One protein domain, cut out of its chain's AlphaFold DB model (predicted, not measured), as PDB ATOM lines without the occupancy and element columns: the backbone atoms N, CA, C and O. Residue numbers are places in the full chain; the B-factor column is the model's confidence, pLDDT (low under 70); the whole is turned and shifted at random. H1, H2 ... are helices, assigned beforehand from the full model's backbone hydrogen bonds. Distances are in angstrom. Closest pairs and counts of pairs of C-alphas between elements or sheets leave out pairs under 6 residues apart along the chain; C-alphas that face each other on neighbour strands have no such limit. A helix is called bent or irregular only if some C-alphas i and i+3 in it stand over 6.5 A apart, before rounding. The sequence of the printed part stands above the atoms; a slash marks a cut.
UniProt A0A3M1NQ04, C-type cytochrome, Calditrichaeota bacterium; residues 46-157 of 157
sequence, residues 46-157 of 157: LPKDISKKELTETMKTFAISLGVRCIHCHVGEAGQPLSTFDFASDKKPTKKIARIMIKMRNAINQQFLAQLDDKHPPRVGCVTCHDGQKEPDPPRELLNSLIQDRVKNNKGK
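What this domain is: This is residues 46 to 157 of the 157 residues of the protein "C-type cytochrome" of Calditrichaeota bacterium (UniProt A0A3M1NQ04). Look for a loose body made of H1, the longer H2, the short H3 and a long looping stretch, residues 66 to 92, with an arm sticking out of it: residues 140 to 157, which hold most of H4. H3 packs on the last residues of H1, 62 to 65. The printed part has 112 residues with four named helices, in the order H1, H2, H3, H4, and no named strand; the class is all helix. The whole is loose, with a radius of gyration of the C-alphas of 18.1 A, and flat, spanning 53 by 43 by 23 A.

Where its parts are: Find C-alpha 52 at (-11.821, -44.820, 0.277); from there H1 runs through residues 52 to 65, 19.9 A. H2, residues 93 to 115, begins at C-alpha 93 at (-18.489, -40.758, -22.282) and is 32.9 A long; it is neither bent nor irregular, but only just: C-alphas 110 and 113 are 6.3 A apart. H3 is residues 126 to 130, 5.9 A. H4, residues 139 to 155, runs 24.6 A to C-alpha 155 at (-47.078, -8.572, -10.435).

How they stand to each other: H1 touches H3 with residues 62 to 65 alone; the closest C-alphas, of Ser 65 and Val 127, are 4.4 A apart. H1 and H2 are apart. H2 and H3 are close but not clearly touching, with the C-alphas of Arg 105 and Cys 126 closest at 7.6 A. H4 is apart from H1, H2 and H3. In H1, H3 and H4 every O i to N i+4 pair is within hydrogen-bond range; in H2, 16 of 19 are.

The domain as a whole: Asp 49 and Lys 157 have the C-alphas farthest apart, 57.3 A. The printed part has no cut. The link from H1 to H2 is long, 27 residues. Only residues 156 to 157 have pLDDT under 70.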
ATOM      1  N   LEU A  46      -7.488 -37.929 -10.104       97.12
ATOM      2  CA  LEU A  46      -7.410 -37.971  -8.645       97.12
ATOM      3  C   LEU A  46      -6.166 -38.758  -8.187       97.12
ATOM      4  O   LEU A  46      -5.712 -39.626  -8.943       97.12
ATOM      5  N   PRO A  47      -5.638 -38.482  -6.976       96.50
ATOM      6  CA  PRO A  47      -4.488 -39.196  -6.422       96.50
ATOM      7  C   PRO A  47      -4.708 -40.711  -6.407       96.50
ATOM      8  O   PRO A  47      -5.821 -41.180  -6.179       96.50
ATOM      9  N   LYS A  48      -3.652 -41.488  -6.671       94.75
ATOM     10  CA  LYS A  48      -3.742 -42.960  -6.737       94.75
ATOM     11  C   LYS A  48      -3.813 -43.610  -5.353       94.75
ATOM     12  O   LYS A  48      -4.294 -44.732  -5.237       94.75
ATOM     13  N   ASP A  49      -3.331 -42.901  -4.345       93.69
ATOM     14  CA  ASP A  49      -3.264 -43.243  -2.925       93.69
ATOM     15  C   ASP A  49      -4.417 -42.636  -2.102       93.69
ATOM     16  O   ASP A  49      -4.435 -42.756  -0.879       93.69
ATOM     17  N   ILE A  50      -5.403 -42.013  -2.763       95.62
ATOM     18  CA  ILE A  50      -6.588 -41.439  -2.117       95.62
ATOM     19  C   ILE A  50      -7.322 -42.478  -1.258       95.62
ATOM     20  O   ILE A  50      -7.557 -43.618  -1.674       95.62
ATOM     21  N   SER A  51      -7.740 -42.074  -0.055       95.25
ATOM     22  CA  SER A  51      -8.492 -42.962   0.832       95.25
ATOM     23  C   SER A  51      -9.883 -43.282   0.269       95.25
ATOM     24  O   SER A  51     -10.506 -42.471  -0.421       95.25
ATOM     25  N   LYS A  52     -10.438 -44.447   0.631       94.06
ATOM     26  CA  LYS A  52     -11.821 -44.820   0.277       94.06
ATOM     27  C   LYS A  52     -12.837 -43.761   0.682       94.06
ATOM     28  O   LYS A  52     -13.751 -43.466  -0.091       94.06
ATOM     29  N   LYS A  53     -12.680 -43.201   1.883       94.50
ATOM     30  CA  LYS A  53     -13.567 -42.167   2.410       94.50
ATOM     31  C   LYS A  53     -13.523 -40.921   1.528       94.50
ATOM     32  O   LYS A  53     -14.559 -40.516   1.014       94.50
ATOM     33  N   GLU A  54     -12.330 -40.389   1.286       96.44
ATOM     34  CA  GLU A  54     -12.135 -39.154   0.522       96.44
ATOM     35  C   GLU A  54     -12.569 -39.302  -0.943       96.44
ATOM     36  O   GLU A  54     -13.236 -38.422  -1.492       96.44
ATOM     37  N   LEU A  55     -12.276 -40.446  -1.571       96.25
ATOM     38  CA  LEU A  55     -12.750 -40.725  -2.924       96.25
ATOM     39  C   LEU A  55     -14.278 -40.794  -2.971       96.25
ATOM     40  O   LEU A  55     -14.898 -40.214  -3.862       96.25
ATOM     41  N   THR A  56     -14.897 -41.479  -2.007       94.88
ATOM     42  CA  THR A  56     -16.359 -41.595  -1.927       94.88
ATOM     43  C   THR A  56     -17.016 -40.233  -1.714       94.88
ATOM     44  O   THR A  56     -18.010 -39.926  -2.372       94.88
ATOM     45  N   GLU A  57     -16.471 -39.409  -0.822       96.50
ATOM     46  CA  GLU A  57     -16.946 -38.042  -0.577       96.50
ATOM     47  C   GLU A  57     -16.802 -37.178  -1.832       96.50
ATOM     48  O   GLU A  57     -17.775 -36.556  -2.252       96.50
ATOM     49  N   THR A  58     -15.658 -37.250  -2.513       97.56
ATOM     50  CA  THR A  58     -15.426 -36.557  -3.787       97.56
ATOM     51  C   THR A  58     -16.469 -36.937  -4.843       97.56
ATOM     52  O   THR A  58     -17.056 -36.063  -5.484       97.56
ATOM     53  N   MET A  59     -16.758 -38.234  -5.006       97.56
ATOM     54  CA  MET A  59     -17.772 -38.703  -5.961       97.56
ATOM     55  C   MET A  59     -19.183 -38.236  -5.588       97.56
ATOM     56  O   MET A  59     -19.958 -37.867  -6.473       97.56
ATOM     57  N   LYS A  60     -19.519 -38.205  -4.292       96.62
ATOM     58  CA  LYS A  60     -20.795 -37.656  -3.807       96.62
ATOM     59  C   LYS A  60     -20.904 -36.160  -4.092       96.62
ATOM     60  O   LYS A  60     -21.944 -35.722  -4.576       96.62
ATOM     61  N   THR A  61     -19.841 -35.388  -3.871       97.88
ATOM     62  CA  THR A  61     -19.812 -33.956  -4.201       97.88
ATOM     63  C   THR A  61     -20.052 -33.720  -5.689       97.88
ATOM     64  O   THR A  61     -20.815 -32.822  -6.039       97.88
ATOM     65  N   PHE A  62     -19.464 -34.534  -6.573       98.38
ATOM     66  CA  PHE A  62     -19.741 -34.448  -8.011       98.38
ATOM     67  C   PHE A  62     -21.202 -34.765  -8.331       98.38
ATOM     68  O   PHE A  62     -21.845 -34.001  -9.043       98.38
ATOM     69  N   ALA A  63     -21.741 -35.850  -7.771       97.88
ATOM     70  CA  ALA A  63     -23.133 -36.243  -7.973       97.88
ATOM     71  C   ALA A  63     -24.113 -35.127  -7.566       97.88
ATOM     72  O   ALA A  63     -24.991 -34.773  -8.347       97.88
ATOM     73  N   ILE A  64     -23.906 -34.528  -6.390       97.88
ATOM     74  CA  ILE A  64     -24.727 -33.423  -5.875       97.88
ATOM     75  C   ILE A  64     -24.582 -32.180  -6.756       97.88
ATOM     76  O   ILE A  64     -25.582 -31.609  -7.172       97.88
ATOM     77  N   SER A  65     -23.347 -31.795  -7.090       98.00
ATOM     78  CA  SER A  65     -23.077 -30.588  -7.884       98.00
ATOM     79  C   SER A  65     -23.734 -30.614  -9.263       98.00
ATOM     80  O   SER A  65     -24.034 -29.554  -9.794       98.00
ATOM     81  N   LEU A  66     -23.909 -31.804  -9.844       98.00
ATOM     82  CA  LEU A  66     -24.506 -32.015 -11.165       98.00
ATOM     83  C   LEU A  66     -25.979 -32.465 -11.090       98.00
ATOM     84  O   LEU A  66     -26.594 -32.675 -12.131       98.00
ATOM     85  N   GLY A  67     -26.536 -32.703  -9.897       97.25
ATOM     86  CA  GLY A  67     -27.890 -33.255  -9.738       97.25
ATOM     87  C   GLY A  67     -28.080 -34.649 -10.341       97.25
ATOM     88  O   GLY A  67     -29.160 -34.987 -10.824       97.25
ATOM     89  N   VAL A  68     -27.031 -35.476 -10.352       97.31
ATOM     90  CA  VAL A  68     -27.049 -36.815 -10.962       97.31
ATOM     91  C   VAL A  68     -26.770 -37.916  -9.944       97.31
ATOM     92  O   VAL A  68     -26.290 -37.684  -8.840       97.31
ATOM     93  N   ARG A  69     -27.030 -39.169 -10.332       95.62
ATOM     94  CA  ARG A  69     -26.650 -40.367  -9.562       95.62
ATOM     95  C   ARG A  69     -25.387 -41.021 -10.126       95.62
ATOM     96  O   ARG A  69     -25.027 -40.782 -11.275       95.62
ATOM     97  N   CYS A  70     -24.770 -41.923  -9.356       95.62
ATOM     98  CA  CYS A  70     -23.535 -42.645  -9.715       95.62
ATOM     99  C   CYS A  70     -23.563 -43.238 -11.136       95.62
ATOM    100  O   CYS A  70     -22.582 -43.147 -11.873       95.62
ATOM    101  N   ILE A  71     -24.714 -43.798 -11.530       96.31
ATOM    102  CA  ILE A  71     -24.955 -44.415 -12.842       96.31
ATOM    103  C   ILE A  71     -24.792 -43.444 -14.011       96.31
ATOM    104  O   ILE A  71     -24.591 -43.876 -15.140       96.31
ATOM    105  N   HIS A  72     -24.857 -42.129 -13.785       97.38
ATOM    106  CA  HIS A  72     -24.632 -41.144 -14.837       97.38
ATOM    107  C   HIS A  72     -23.215 -41.256 -15.414       97.38
ATOM    108  O   HIS A  72     -23.064 -41.263 -16.637       97.38
ATOM    109  N   CYS A  73     -22.207 -41.448 -14.559       97.75
ATOM    110  CA  CYS A  73     -20.803 -41.566 -14.958       97.75
ATOM    111  C   CYS A  73     -20.292 -43.011 -14.960       97.75
ATOM    112  O   CYS A  73     -19.498 -43.372 -15.822       97.75
ATOM    113  N   HIS A  74     -20.738 -43.844 -14.023       97.62
ATOM    114  CA  HIS A  74     -20.250 -45.216 -13.878       97.62
ATOM    115  C   HIS A  74     -21.153 -46.229 -14.579       97.62
ATOM    116  O   HIS A  74     -22.353 -46.005 -14.739       97.62
ATOM    117  N   VAL A  75     -20.561 -47.342 -15.015       97.81
ATOM    118  CA  VAL A  75     -21.289 -48.443 -15.654       97.81
ATOM    119  C   VAL A  75     -21.973 -49.268 -14.568       97.81
ATOM    120  O   VAL A  75     -21.320 -49.727 -13.638       97.81
ATOM    121  N   GLY A  76     -23.283 -49.441 -14.689       94.94
ATOM    122  CA  GLY A  76     -24.112 -50.181 -13.744       94.94
ATOM    123  C   GLY A  76     -25.584 -50.053 -14.120       94.94
ATOM    124  O   GLY A  76     -25.916 -49.444 -15.141       94.94
ATOM    125  N   GLU A  77     -26.457 -50.592 -13.276       94.38
ATOM    126  CA  GLU A  77     -27.902 -50.635 -13.510       94.38
ATOM    127  C   GLU A  77     -28.676 -49.877 -12.429       94.38
ATOM    128  O   GLU A  77     -28.296 -49.833 -11.256       94.38
ATOM    129  N   ALA A  78     -29.774 -49.231 -12.828       90.50
ATOM    130  CA  ALA A  78     -30.592 -48.453 -11.910       90.50
ATOM    131  C   ALA A  78     -31.331 -49.386 -10.940       90.50
ATOM    132  O   ALA A  78     -31.923 -50.376 -11.349       90.50
ATOM    133  N   GLY A  79     -31.300 -49.059  -9.647       88.50
ATOM    134  CA  GLY A  79     -31.936 -49.868  -8.601       88.50
ATOM    135  C   GLY A  79     -31.091 -51.044  -8.105       88.50
ATOM    136  O   GLY A  79     -31.406 -51.593  -7.055       88.50
ATOM    137  N   GLN A  80     -29.991 -51.379  -8.786       90.19
ATOM    138  CA  GLN A  80     -29.068 -52.415  -8.328       90.19
ATOM    139  C   GLN A  80     -28.095 -51.893  -7.253       90.19
ATOM    140  O   GLN A  80     -27.797 -50.689  -7.216       90.19
ATOM    141  N   PRO A  81     -27.580 -52.773  -6.371       89.94
ATOM    142  CA  PRO A  81     -26.565 -52.411  -5.385       89.94
ATOM    143  C   PRO A  81     -25.311 -51.819  -6.037       89.94
ATOM    144  O   PRO A  81     -24.875 -52.275  -7.086       89.94
ATOM    145  N   LEU A  82     -24.660 -50.850  -5.383       90.00
ATOM    146  CA  LEU A  82     -23.429 -50.247  -5.919       90.00
ATOM    147  C   LEU A  82     -22.276 -51.247  -6.080       90.00
ATOM    148  O   LEU A  82     -21.377 -50.999  -6.872       90.00
ATOM    149  N   SER A  83     -22.301 -52.378  -5.374       89.75
ATOM    150  CA  SER A  83     -21.312 -53.446  -5.531       89.75
ATOM    151  C   SER A  83     -21.337 -54.104  -6.916       89.75
ATOM    152  O   SER A  83     -20.350 -54.727  -7.294       89.75
ATOM    153  N   THR A  84     -22.421 -53.953  -7.690       91.12
ATOM    154  CA  THR A  84     -22.526 -54.484  -9.061       91.12
ATOM    155  C   THR A  84     -21.969 -53.531 -10.122       91.12
ATOM    156  O   THR A  84     -21.897 -53.885 -11.297       91.12
ATOM    157  N   PHE A  85     -21.577 -52.312  -9.735       94.31
ATOM    158  CA  PHE A  85     -21.110 -51.296 -10.671       94.31
ATOM    159  C   PHE A  85     -19.653 -51.531 -11.068       94.31
ATOM    160  O   PHE A  85     -18.772 -51.725 -10.228       94.31
ATOM    161  N   ASP A  86     -19.369 -51.371 -12.357       95.56
ATOM    162  CA  ASP A  86     -18.009 -51.264 -12.869       95.56
ATOM    163  C   ASP A  86     -17.564 -49.793 -12.811       95.56
ATOM    164  O   ASP A  86     -17.719 -48.996 -13.748       95.56
ATOM    165  N   PHE A  87     -17.020 -49.415 -11.651       95.75
ATOM    166  CA  PHE A  87     -16.525 -48.061 -11.408       95.75
ATOM    167  C   PHE A  87     -15.295 -47.714 -12.250       95.75
ATOM    168  O   PHE A  87     -15.088 -46.533 -12.555       95.75
ATOM    169  N   ALA A  88     -14.485 -48.704 -12.631       96.38
ATOM    170  CA  ALA A  88     -13.210 -48.510 -13.315       96.38
ATOM    171  C   ALA A  88     -13.389 -48.258 -14.815       96.38
ATOM    172  O   ALA A  88     -12.629 -47.475 -15.387       96.38
ATOM    173  N   SER A  89     -14.419 -48.828 -15.436       97.38
ATOM    174  CA  SER A  89     -14.687 -48.695 -16.868       97.38
ATOM    175  C   SER A  89     -14.873 -47.255 -17.348       97.38
ATOM    176  O   SER A  89     -15.443 -46.407 -16.660       97.38
ATOM    177  N   ASP A  90     -14.380 -46.983 -18.557       97.56
ATOM    178  CA  ASP A  90     -14.561 -45.725 -19.294       97.56
ATOM    179  C   ASP A  90     -15.554 -45.889 -20.466       97.56
ATOM    180  O   ASP A  90     -15.539 -45.095 -21.410       97.56
ATOM    181  N   LYS A  91     -16.427 -46.911 -20.430       98.12
ATOM    182  CA  LYS A  91     -17.461 -47.125 -21.465       98.12
ATOM    183  C   LYS A  91     -18.448 -45.956 -21.564       98.12
ATOM    184  O   LYS A  91     -18.995 -45.722 -22.637       98.12
ATOM    185  N   LYS A  92     -18.676 -45.206 -20.477       97.94
ATOM    186  CA  LYS A  92     -19.544 -44.021 -20.499       97.94
ATOM    187  C   LYS A  92     -18.751 -42.760 -20.868       97.94
ATOM    188  O   LYS A  92     -17.780 -42.436 -20.178       97.94
ATOM    189  N   PRO A  93     -19.180 -41.987 -21.885       98.06
ATOM    190  CA  PRO A  93     -18.489 -40.758 -22.282       98.06
ATOM    191  C   PRO A  93     -18.506 -39.686 -21.182       98.06
ATOM    192  O   PRO A  93     -17.528 -38.961 -21.013       98.06
ATOM    193  N   THR A  94     -19.562 -39.642 -20.367       98.12
ATOM    194  CA  THR A  94     -19.723 -38.720 -19.229       98.12
ATOM    195  C   THR A  94     -18.572 -38.803 -18.224       98.12
ATOM    196  O   THR A  94     -18.115 -37.776 -17.734       98.12
ATOM    197  N   LYS A  95     -18.012 -39.995 -17.973       98.38
ATOM    198  CA  LYS A  95     -16.832 -40.148 -17.107       98.38
ATOM    199  C   LYS A  95     -15.581 -39.513 -17.711       98.38
ATOM    200  O   LYS A  95     -14.802 -38.888 -16.993       98.38
ATOM    201  N   LYS A  96     -15.383 -39.644 -19.026       98.25
ATOM    202  CA  LYS A  96     -14.254 -39.011 -19.728       98.25
ATOM    203  C   LYS A  96     -14.384 -37.487 -19.695       98.25
ATOM    204  O   LYS A  96     -13.412 -36.809 -19.372       98.25
ATOM    205  N   ILE A  97     -15.592 -36.969 -19.926       98.12
ATOM    206  CA  ILE A  97     -15.905 -35.537 -19.799       98.12
ATOM    207  C   ILE A  97     -15.628 -35.057 -18.370       98.12
ATOM    208  O   ILE A  97     -14.918 -34.072 -18.188       98.12
ATOM    209  N   ALA A  98     -16.077 -35.789 -17.346       98.19
ATOM    210  CA  ALA A  98     -15.824 -35.434 -15.951       98.19
ATOM    211  C   ALA A  98     -14.319 -35.316 -15.634       98.19
ATOM    212  O   ALA A  98     -13.912 -34.390 -14.936       98.19
ATOM    213  N   ARG A  99     -13.460 -36.182 -16.194       98.56
ATOM    214  CA  ARG A  99     -11.993 -36.061 -16.039       98.56
ATOM    215  C   ARG A  99     -11.462 -34.750 -16.626       98.56
ATOM    216  O   ARG A  99     -10.595 -34.126 -16.015       98.56
ATOM    217  N   ILE A 100     -11.972 -34.335 -17.785       98.50
ATOM    218  CA  ILE A 100     -11.617 -33.052 -18.410       98.50
ATOM    219  C   ILE A 100     -12.084 -31.896 -17.520       98.50
ATOM    220  O   ILE A 100     -11.292 -31.006 -17.222       98.50
ATOM    221  N   MET A 101     -13.313 -31.956 -17.003       98.31
ATOM    222  CA  MET A 101     -13.860 -30.920 -16.118       98.31
ATOM    223  C   MET A 101     -13.083 -30.790 -14.803       98.31
ATOM    224  O   MET A 101     -12.841 -29.676 -14.345       98.31
ATOM    225  N   ILE A 102     -12.607 -31.898 -14.219       98.44
ATOM    226  CA  ILE A 102     -11.734 -31.849 -13.034       98.44
ATOM    227  C   ILE A 102     -10.423 -31.123 -13.363       98.44
ATOM    228  O   ILE A 102      -9.987 -30.271 -12.588       98.44
ATOM    229  N   LYS A 103      -9.802 -31.426 -14.513       98.56
ATOM    230  CA  LYS A 103      -8.576 -30.739 -14.958       98.56
ATOM    231  C   LYS A 103      -8.821 -29.248 -15.191       98.56
ATOM    232  O   LYS A 103      -8.039 -28.439 -14.705       98.56
ATOM    233  N   MET A 104      -9.918 -28.889 -15.856       98.25
ATOM    234  CA  MET A 104     -10.313 -27.497 -16.089       98.25
ATOM    235  C   MET A 104     -10.508 -26.744 -14.768       98.25
ATOM    236  O   MET A 104      -9.896 -25.701 -14.564       98.25
ATOM    237  N   ARG A 105     -11.286 -27.298 -13.831       97.81
ATOM    238  CA  ARG A 105     -11.486 -26.715 -12.495       97.81
ATOM    239  C   ARG A 105     -10.159 -26.522 -11.758       97.81
ATOM    240  O   ARG A 105      -9.955 -25.501 -11.107       97.81
ATOM    241  N   ASN A 106      -9.263 -27.508 -11.828       97.69
ATOM    242  CA  ASN A 106      -7.938 -27.405 -11.216       97.69
ATOM    243  C   ASN A 106      -7.123 -26.274 -11.841       97.69
ATOM    244  O   ASN A 106      -6.562 -25.481 -11.095       97.69
ATOM    245  N   ALA A 107      -7.122 -26.163 -13.172       98.06
ATOM    246  CA  ALA A 107      -6.458 -25.074 -13.877       98.06
ATOM    247  C   ALA A 107      -7.029 -23.710 -13.465       98.06
ATOM    248  O   ALA A 107      -6.259 -22.851 -13.059       98.06
ATOM    249  N   ILE A 108      -8.356 -23.533 -13.442       97.88
ATOM    250  CA  ILE A 108      -8.997 -22.289 -12.974       97.88
ATOM    251  C   ILE A 108      -8.498 -21.914 -11.572       97.88
ATOM    252  O   ILE A 108      -7.982 -20.818 -11.362       97.88
ATOM    253  N   ASN A 109      -8.590 -22.848 -10.623       97.38
ATOM    254  CA  ASN A 109      -8.224 -22.590  -9.232       97.38
ATOM    255  C   ASN A 109      -6.726 -22.327  -9.030       97.38
ATOM    256  O   ASN A 109      -6.364 -21.480  -8.221       97.38
ATOM    257  N   GLN A 110      -5.858 -23.082  -9.704       96.12
ATOM    258  CA  GLN A 110      -4.415 -23.073  -9.437       96.12
ATOM    259  C   GLN A 110      -3.648 -22.104 -10.329       96.12
ATOM    260  O   GLN A 110      -2.652 -21.545  -9.891       96.12
ATOM    261  N   GLN A 111      -4.080 -21.931 -11.577       95.81
ATOM    262  CA  GLN A 111      -3.368 -21.107 -12.549       95.81
ATOM    263  C   GLN A 111      -3.918 -19.693 -12.616       95.81
ATOM    264  O   GLN A 111      -3.155 -18.811 -12.962       95.81
ATOM    265  N   PHE A 112      -5.194 -19.456 -12.301       95.62
ATOM    266  CA  PHE A 112      -5.796 -18.129 -12.456       95.62
ATOM    267  C   PHE A 112      -6.192 -17.530 -11.111       95.62
ATOM    268  O   PHE A 112      -5.684 -16.479 -10.737       95.62
ATOM    269  N   LEU A 113      -7.044 -18.214 -10.344       96.06
ATOM    270  CA  LEU A 113      -7.569 -17.647  -9.096       96.06
ATOM    271  C   LEU A 113      -6.500 -17.519  -8.009       96.06
ATOM    272  O   LEU A 113      -6.534 -16.568  -7.243       96.06
ATOM    273  N   ALA A 114      -5.514 -18.417  -7.982       94.00
ATOM    274  CA  ALA A 114      -4.381 -18.314  -7.065       94.00
ATOM    275  C   ALA A 114      -3.469 -17.097  -7.322       94.00
ATOM    276  O   ALA A 114      -2.640 -16.798  -6.472       94.00
ATOM    277  N   GLN A 115      -3.592 -16.417  -8.471       94.12
ATOM    278  CA  GLN A 115      -2.828 -15.198  -8.770       94.12
ATOM    279  C   GLN A 115      -3.497 -13.924  -8.240       94.12
ATOM    280  O   GLN A 115      -2.915 -12.846  -8.336       94.12
ATOM    281  N   LEU A 116      -4.730 -14.019  -7.734       94.44
ATOM    282  CA  LEU A 116      -5.407 -12.880  -7.129       94.44
ATOM    283  C   LEU A 116      -4.669 -12.487  -5.843       94.44
ATOM    284  O   LEU A 116      -4.337 -13.357  -5.040       94.44
ATOM    285  N   ASP A 117      -4.442 -11.185  -5.651       89.88
ATOM    286  CA  ASP A 117      -3.837 -10.615  -4.437       89.88
ATOM    287  C   ASP A 117      -4.859 -10.596  -3.286       89.88
ATOM    288  O   ASP A 117      -5.303  -9.557  -2.799       89.88
ATOM    289  N   ASP A 118      -5.317 -11.790  -2.921       90.25
ATOM    290  CA  ASP A 118      -6.224 -12.052  -1.817       90.25
ATOM    291  C   ASP A 118      -5.569 -13.090  -0.902       90.25
ATOM    292  O   ASP A 118      -4.996 -14.085  -1.351       90.25
ATOM    293  N   LYS A 119      -5.682 -12.882   0.410       88.94
ATOM    294  CA  LYS A 119      -5.214 -13.841   1.416       88.94
ATOM    295  C   LYS A 119      -5.919 -15.198   1.278       88.94
ATOM    296  O   LYS A 119      -5.336 -16.224   1.631       88.94
ATOM    297  N   HIS A 120      -7.156 -15.210   0.782       89.31
ATOM    298  CA  HIS A 120      -7.941 -16.420   0.543       89.31
ATOM    299  C   HIS A 120      -8.600 -16.348  -0.837       89.31
ATOM    300  O   HIS A 120      -9.799 -16.067  -0.927       89.31
ATOM    301  N   PRO A 121      -7.850 -16.625  -1.919       90.12
ATOM    302  CA  PRO A 121      -8.391 -16.500  -3.259       90.12
ATOM    303  C   PRO A 121      -9.636 -17.383  -3.418       90.12
ATOM    304  O   PRO A 121      -9.654 -18.529  -2.936       90.12
ATOM    305  N   PRO A 122     -10.686 -16.880  -4.092       94.12
ATOM    306  CA  PRO A 122     -11.905 -17.638  -4.318       94.12
ATOM    307  C   PRO A 122     -11.597 -18.947  -5.045       94.12
ATOM    308  O   PRO A 122     -10.634 -19.065  -5.805       94.12
ATOM    309  N   ARG A 123     -12.443 -19.956  -4.828       95.19
ATOM    310  CA  ARG A 123     -12.316 -21.260  -5.485       95.19
ATOM    311  C   ARG A 123     -13.607 -21.620  -6.187       95.19
ATOM    312  O   ARG A 123     -14.689 -21.480  -5.625       95.19
ATOM    313  N   VAL A 124     -13.473 -22.165  -7.386       96.81
ATOM    314  CA  VAL A 124     -14.589 -22.741  -8.128       96.81
ATOM    315  C   VAL A 124     -14.685 -24.240  -7.870       96.81
ATOM    316  O   VAL A 124     -13.687 -24.977  -7.866       96.81
ATOM    317  N   GLY A 125     -15.914 -24.693  -7.654       96.75
ATOM    318  CA  GLY A 125     -16.299 -26.097  -7.616       96.75
ATOM    319  C   GLY A 125     -17.161 -26.452  -8.822       96.75
ATOM    320  O   GLY A 125     -17.529 -25.593  -9.615       96.75
ATOM    321  N   CYS A 126     -17.525 -27.728  -8.949       97.38
ATOM    322  CA  CYS A 126     -18.467 -28.159  -9.984       97.38
ATOM    323  C   CYS A 126     -19.806 -27.415  -9.847       97.38
ATOM    324  O   CYS A 126     -20.343 -26.942 -10.841       97.38
ATOM    325  N   VAL A 127     -20.278 -27.238  -8.604       96.38
ATOM    326  CA  VAL A 127     -21.521 -26.523  -8.275       96.38
ATOM    327  C   VAL A 127     -21.515 -25.062  -8.722       96.38
ATOM    328  O   VAL A 127     -22.567 -24.541  -9.046       96.38
ATOM    329  N   THR A 128     -20.349 -24.413  -8.819       95.31
ATOM    330  CA  THR A 128     -20.260 -23.001  -9.225       95.31
ATOM    331  C   THR A 128     -20.835 -22.758 -10.620       95.31
ATOM    332  O   THR A 128     -21.356 -21.681 -10.878       95.31
ATOM    333  N   CYS A 129     -20.735 -23.744 -11.514       94.50
ATOM    334  CA  CYS A 129     -21.307 -23.655 -12.857       94.50
ATOM    335  C   CYS A 129     -22.535 -24.548 -13.011       94.50
ATOM    336  O   CYS A 129     -23.496 -24.153 -13.651       94.50
ATOM    337  N   HIS A 130     -22.493 -25.764 -12.463       95.75
ATOM    338  CA  HIS A 130     -23.563 -26.734 -12.663       95.75
ATOM    339  C   HIS A 130     -24.799 -26.452 -11.814       95.75
ATOM    340  O   HIS A 130     -25.885 -26.798 -12.245       95.75
ATOM    341  N   ASP A 131     -24.646 -25.872 -10.621       93.44
ATOM    342  CA  ASP A 131     -25.749 -25.525  -9.714       93.44
ATOM    343  C   ASP A 131     -26.816 -26.629  -9.541       93.44
ATOM    344  O   ASP A 131     -28.021 -26.405  -9.597       93.44
ATOM    345  N   GLY A 132     -26.370 -27.881  -9.392       94.88
ATOM    346  CA  GLY A 132     -27.273 -29.027  -9.258       94.88
ATOM    347  C   GLY A 132     -27.891 -29.504 -10.575       94.88
ATOM    348  O   GLY A 132     -28.803 -30.326 -10.551       94.88
ATOM    349  N   GLN A 133     -27.388 -29.044 -11.719       93.69
ATOM    350  CA  GLN A 133     -27.842 -29.420 -13.054       93.69
ATOM    351  C   GLN A 133     -26.713 -30.073 -13.858       93.69
ATOM    352  O   GLN A 133     -25.558 -29.642 -13.863       93.69
ATOM    353  N   LYS A 134     -27.040 -31.148 -14.582       92.75
ATOM    354  CA  LYS A 134     -26.054 -31.903 -15.380       92.75
ATOM    355  C   LYS A 134     -25.436 -31.050 -16.494       92.75
ATOM    356  O   LYS A 134     -24.292 -31.274 -16.877       92.75
ATOM    357  N   GLU A 135     -26.196 -30.080 -16.983       91.50
ATOM    358  CA  GLU A 135     -25.832 -29.125 -18.018       91.50
ATOM    359  C   GLU A 135     -25.993 -27.732 -17.401       91.50
ATOM    360  O   GLU A 135     -27.080 -27.428 -16.916       91.50
ATOM    361  N   PRO A 136     -24.919 -26.926 -17.334       88.94
ATOM    362  CA  PRO A 136     -25.010 -25.545 -16.875       88.94
ATOM    363  C   PRO A 136     -25.907 -24.720 -17.798       88.94
ATOM    364  O   PRO A 136     -25.724 -24.766 -19.018       88.94
ATOM    365  N   ASP A 137     -26.797 -23.912 -17.227       82.81
ATOM    366  CA  ASP A 137     -27.533 -22.917 -18.003       82.81
ATOM    367  C   ASP A 137     -26.555 -21.875 -18.562       82.81
ATOM    368  O   ASP A 137     -25.691 -21.364 -17.833       82.81
ATOM    369  N   PRO A 138     -26.660 -21.509 -19.851       78.94
ATOM    370  CA  PRO A 138     -25.854 -20.425 -20.371       78.94
ATOM    371  C   PRO A 138     -26.200 -19.132 -19.608       78.94
ATOM    372  O   PRO A 138     -27.378 -18.863 -19.357       78.94
ATOM    373  N   PRO A 139     -25.214 -18.270 -19.286       76.12
ATOM    374  CA  PRO A 139     -25.436 -17.098 -18.431       76.12
ATOM    375  C   PRO A 139     -26.583 -16.183 -18.882       76.12
ATOM    376  O   PRO A 139     -27.250 -15.564 -18.059       76.12
ATOM    377  N   ARG A 140     -26.837 -16.104 -20.195       76.44
ATOM    378  CA  ARG A 140     -27.936 -15.310 -20.762       76.44
ATOM    379  C   ARG A 140     -29.311 -15.903 -20.462       76.44
ATOM    380  O   ARG A 140     -30.253 -15.152 -20.232       76.44
ATOM    381  N   GLU A 141     -29.433 -17.221 -20.491       77.81
ATOM    382  CA  GLU A 141     -30.688 -17.911 -20.202       77.81
ATOM    383  C   GLU A 141     -31.008 -17.843 -18.711       77.81
ATOM    384  O   GLU A 141     -32.124 -17.463 -18.355       77.81
ATOM    385  N   LEU A 142     -29.996 -18.032 -17.857       78.75
ATOM    386  CA  LEU A 142     -30.110 -17.797 -16.419       78.75
ATOM    387  C   LEU A 142     -30.495 -16.341 -16.107       78.75
ATOM    388  O   LEU A 142     -31.396 -16.085 -15.314       78.75
ATOM    389  N   LEU A 143     -29.860 -15.357 -16.751       85.25
ATOM    390  CA  LEU A 143     -30.229 -13.952 -16.553       85.25
ATOM    391  C   LEU A 143     -31.689 -13.692 -16.951       85.25
ATOM    392  O   LEU A 143     -32.418 -13.009 -16.230       85.25
ATOM    393  N   ASN A 144     -32.125 -14.237 -18.087       88.69
ATOM    394  CA  ASN A 144     -33.493 -14.071 -18.559       88.69
ATOM    395  C   ASN A 144     -34.507 -14.705 -17.599       88.69
ATOM    396  O   ASN A 144     -35.510 -14.059 -17.295       88.69
ATOM    397  N   SER A 145     -34.259 -15.918 -17.096       84.25
ATOM    398  CA  SER A 145     -35.165 -16.577 -16.145       84.25
ATOM    399  C   SER A 145     -35.287 -15.779 -14.844       84.25
ATOM    400  O   SER A 145     -36.402 -15.475 -14.418       84.25
ATOM    401  N   LEU A 146     -34.166 -15.296 -14.299       86.88
ATOM    402  CA  LEU A 146     -34.146 -14.445 -13.103       86.88
ATOM    403  C   LEU A 146     -34.932 -13.136 -13.293       86.88
ATOM    404  O   LEU A 146     -35.648 -12.700 -12.383       86.88
ATOM    405  N   ILE A 147     -34.826 -12.501 -14.468       91.44
ATOM    406  CA  ILE A 147     -35.617 -11.305 -14.802       91.44
ATOM    407  C   ILE A 147     -37.110 -11.646 -14.826       91.44
ATOM    408  O   ILE A 147     -37.909 -10.918 -14.231       91.44
ATOM    409  N   GLN A 148     -37.498 -12.745 -15.479       90.56
ATOM    410  CA  GLN A 148     -38.905 -13.143 -15.569       90.56
ATOM    411  C   GLN A 148     -39.502 -13.475 -14.200       90.56
ATOM    412  O   GLN A 148     -40.626 -13.059 -13.907       90.56
ATOM    413  N   ASP A 149     -38.755 -14.156 -13.336       90.94
ATOM    414  CA  ASP A 149     -39.214 -14.494 -11.989       90.94
ATOM    415  C   ASP A 149     -39.395 -13.246 -11.124       90.94
ATOM    416  O   ASP A 149     -40.408 -13.106 -10.433       90.94
ATOM    417  N   ARG A 150     -38.486 -12.269 -11.230       92.38
ATOM    418  CA  ARG A 150     -38.658 -10.965 -10.571       92.38
ATOM    419  C   ARG A 150     -39.905 -10.233 -11.071       92.38
ATOM    420  O   ARG A 150     -40.647  -9.686 -10.258       92.38
ATOM    421  N   VAL A 151     -40.156 -10.228 -12.382       91.44
ATOM    422  CA  VAL A 151     -41.360  -9.604 -12.962       91.44
ATOM    423  C   VAL A 151     -42.631 -10.282 -12.451       91.44
ATOM    424  O   VAL A 151     -43.573  -9.587 -12.069       91.44
ATOM    425  N   LYS A 152     -42.668 -11.619 -12.399       90.75
ATOM    426  CA  LYS A 152     -43.813 -12.374 -11.865       90.75
ATOM    427  C   LYS A 152     -44.067 -12.058 -10.391       90.75
ATOM    428  O   LYS A 152     -45.197 -11.744 -10.032       90.75
ATOM    429  N   ASN A 153     -43.020 -12.065  -9.568       88.00
ATOM    430  CA  ASN A 153     -43.131 -11.798  -8.131       88.00
ATOM    431  C   ASN A 153     -43.589 -10.363  -7.826       88.00
ATOM    432  O   ASN A 153     -44.275 -10.142  -6.832       88.00
ATOM    433  N   ASN A 154     -43.259  -9.400  -8.691       84.75
ATOM    434  CA  ASN A 154     -43.724  -8.018  -8.562       84.75
ATOM    435  C   ASN A 154     -45.157  -7.799  -9.069       84.75
ATOM    436  O   ASN A 154     -45.790  -6.850  -8.635       84.75
ATOM    437  N   LYS A 155     -45.678  -8.645  -9.971       81.00
ATOM    438  CA  LYS A 155     -47.078  -8.572 -10.435       81.00
ATOM    439  C   LYS A 155     -48.087  -9.149  -9.435       81.00
ATOM    440  O   LYS A 155     -49.278  -8.912  -9.588       81.00
ATOM    441  N   GLY A 156     -47.625  -9.952  -8.475       68.31
ATOM    442  CA  GLY A 156     -48.450 -10.551  -7.419       68.31
ATOM    443  C   GLY A 156     -48.506  -9.749  -6.114       68.31
ATOM    444  O   GLY A 156     -49.077 -10.240  -5.144       68.31
ATOM    445  N   LYS A 157     -47.888  -8.563  -6.075       56.59
ATOM    446  CA  LYS A 157     -47.994  -7.563  -5.004       56.59
ATOM    447  C   LYS A 157     -48.781  -6.366  -5.515       56.59
ATOM    448  O   LYS A 157     -49.471  -5.754  -4.676       56.59
TER     449      LYS A 157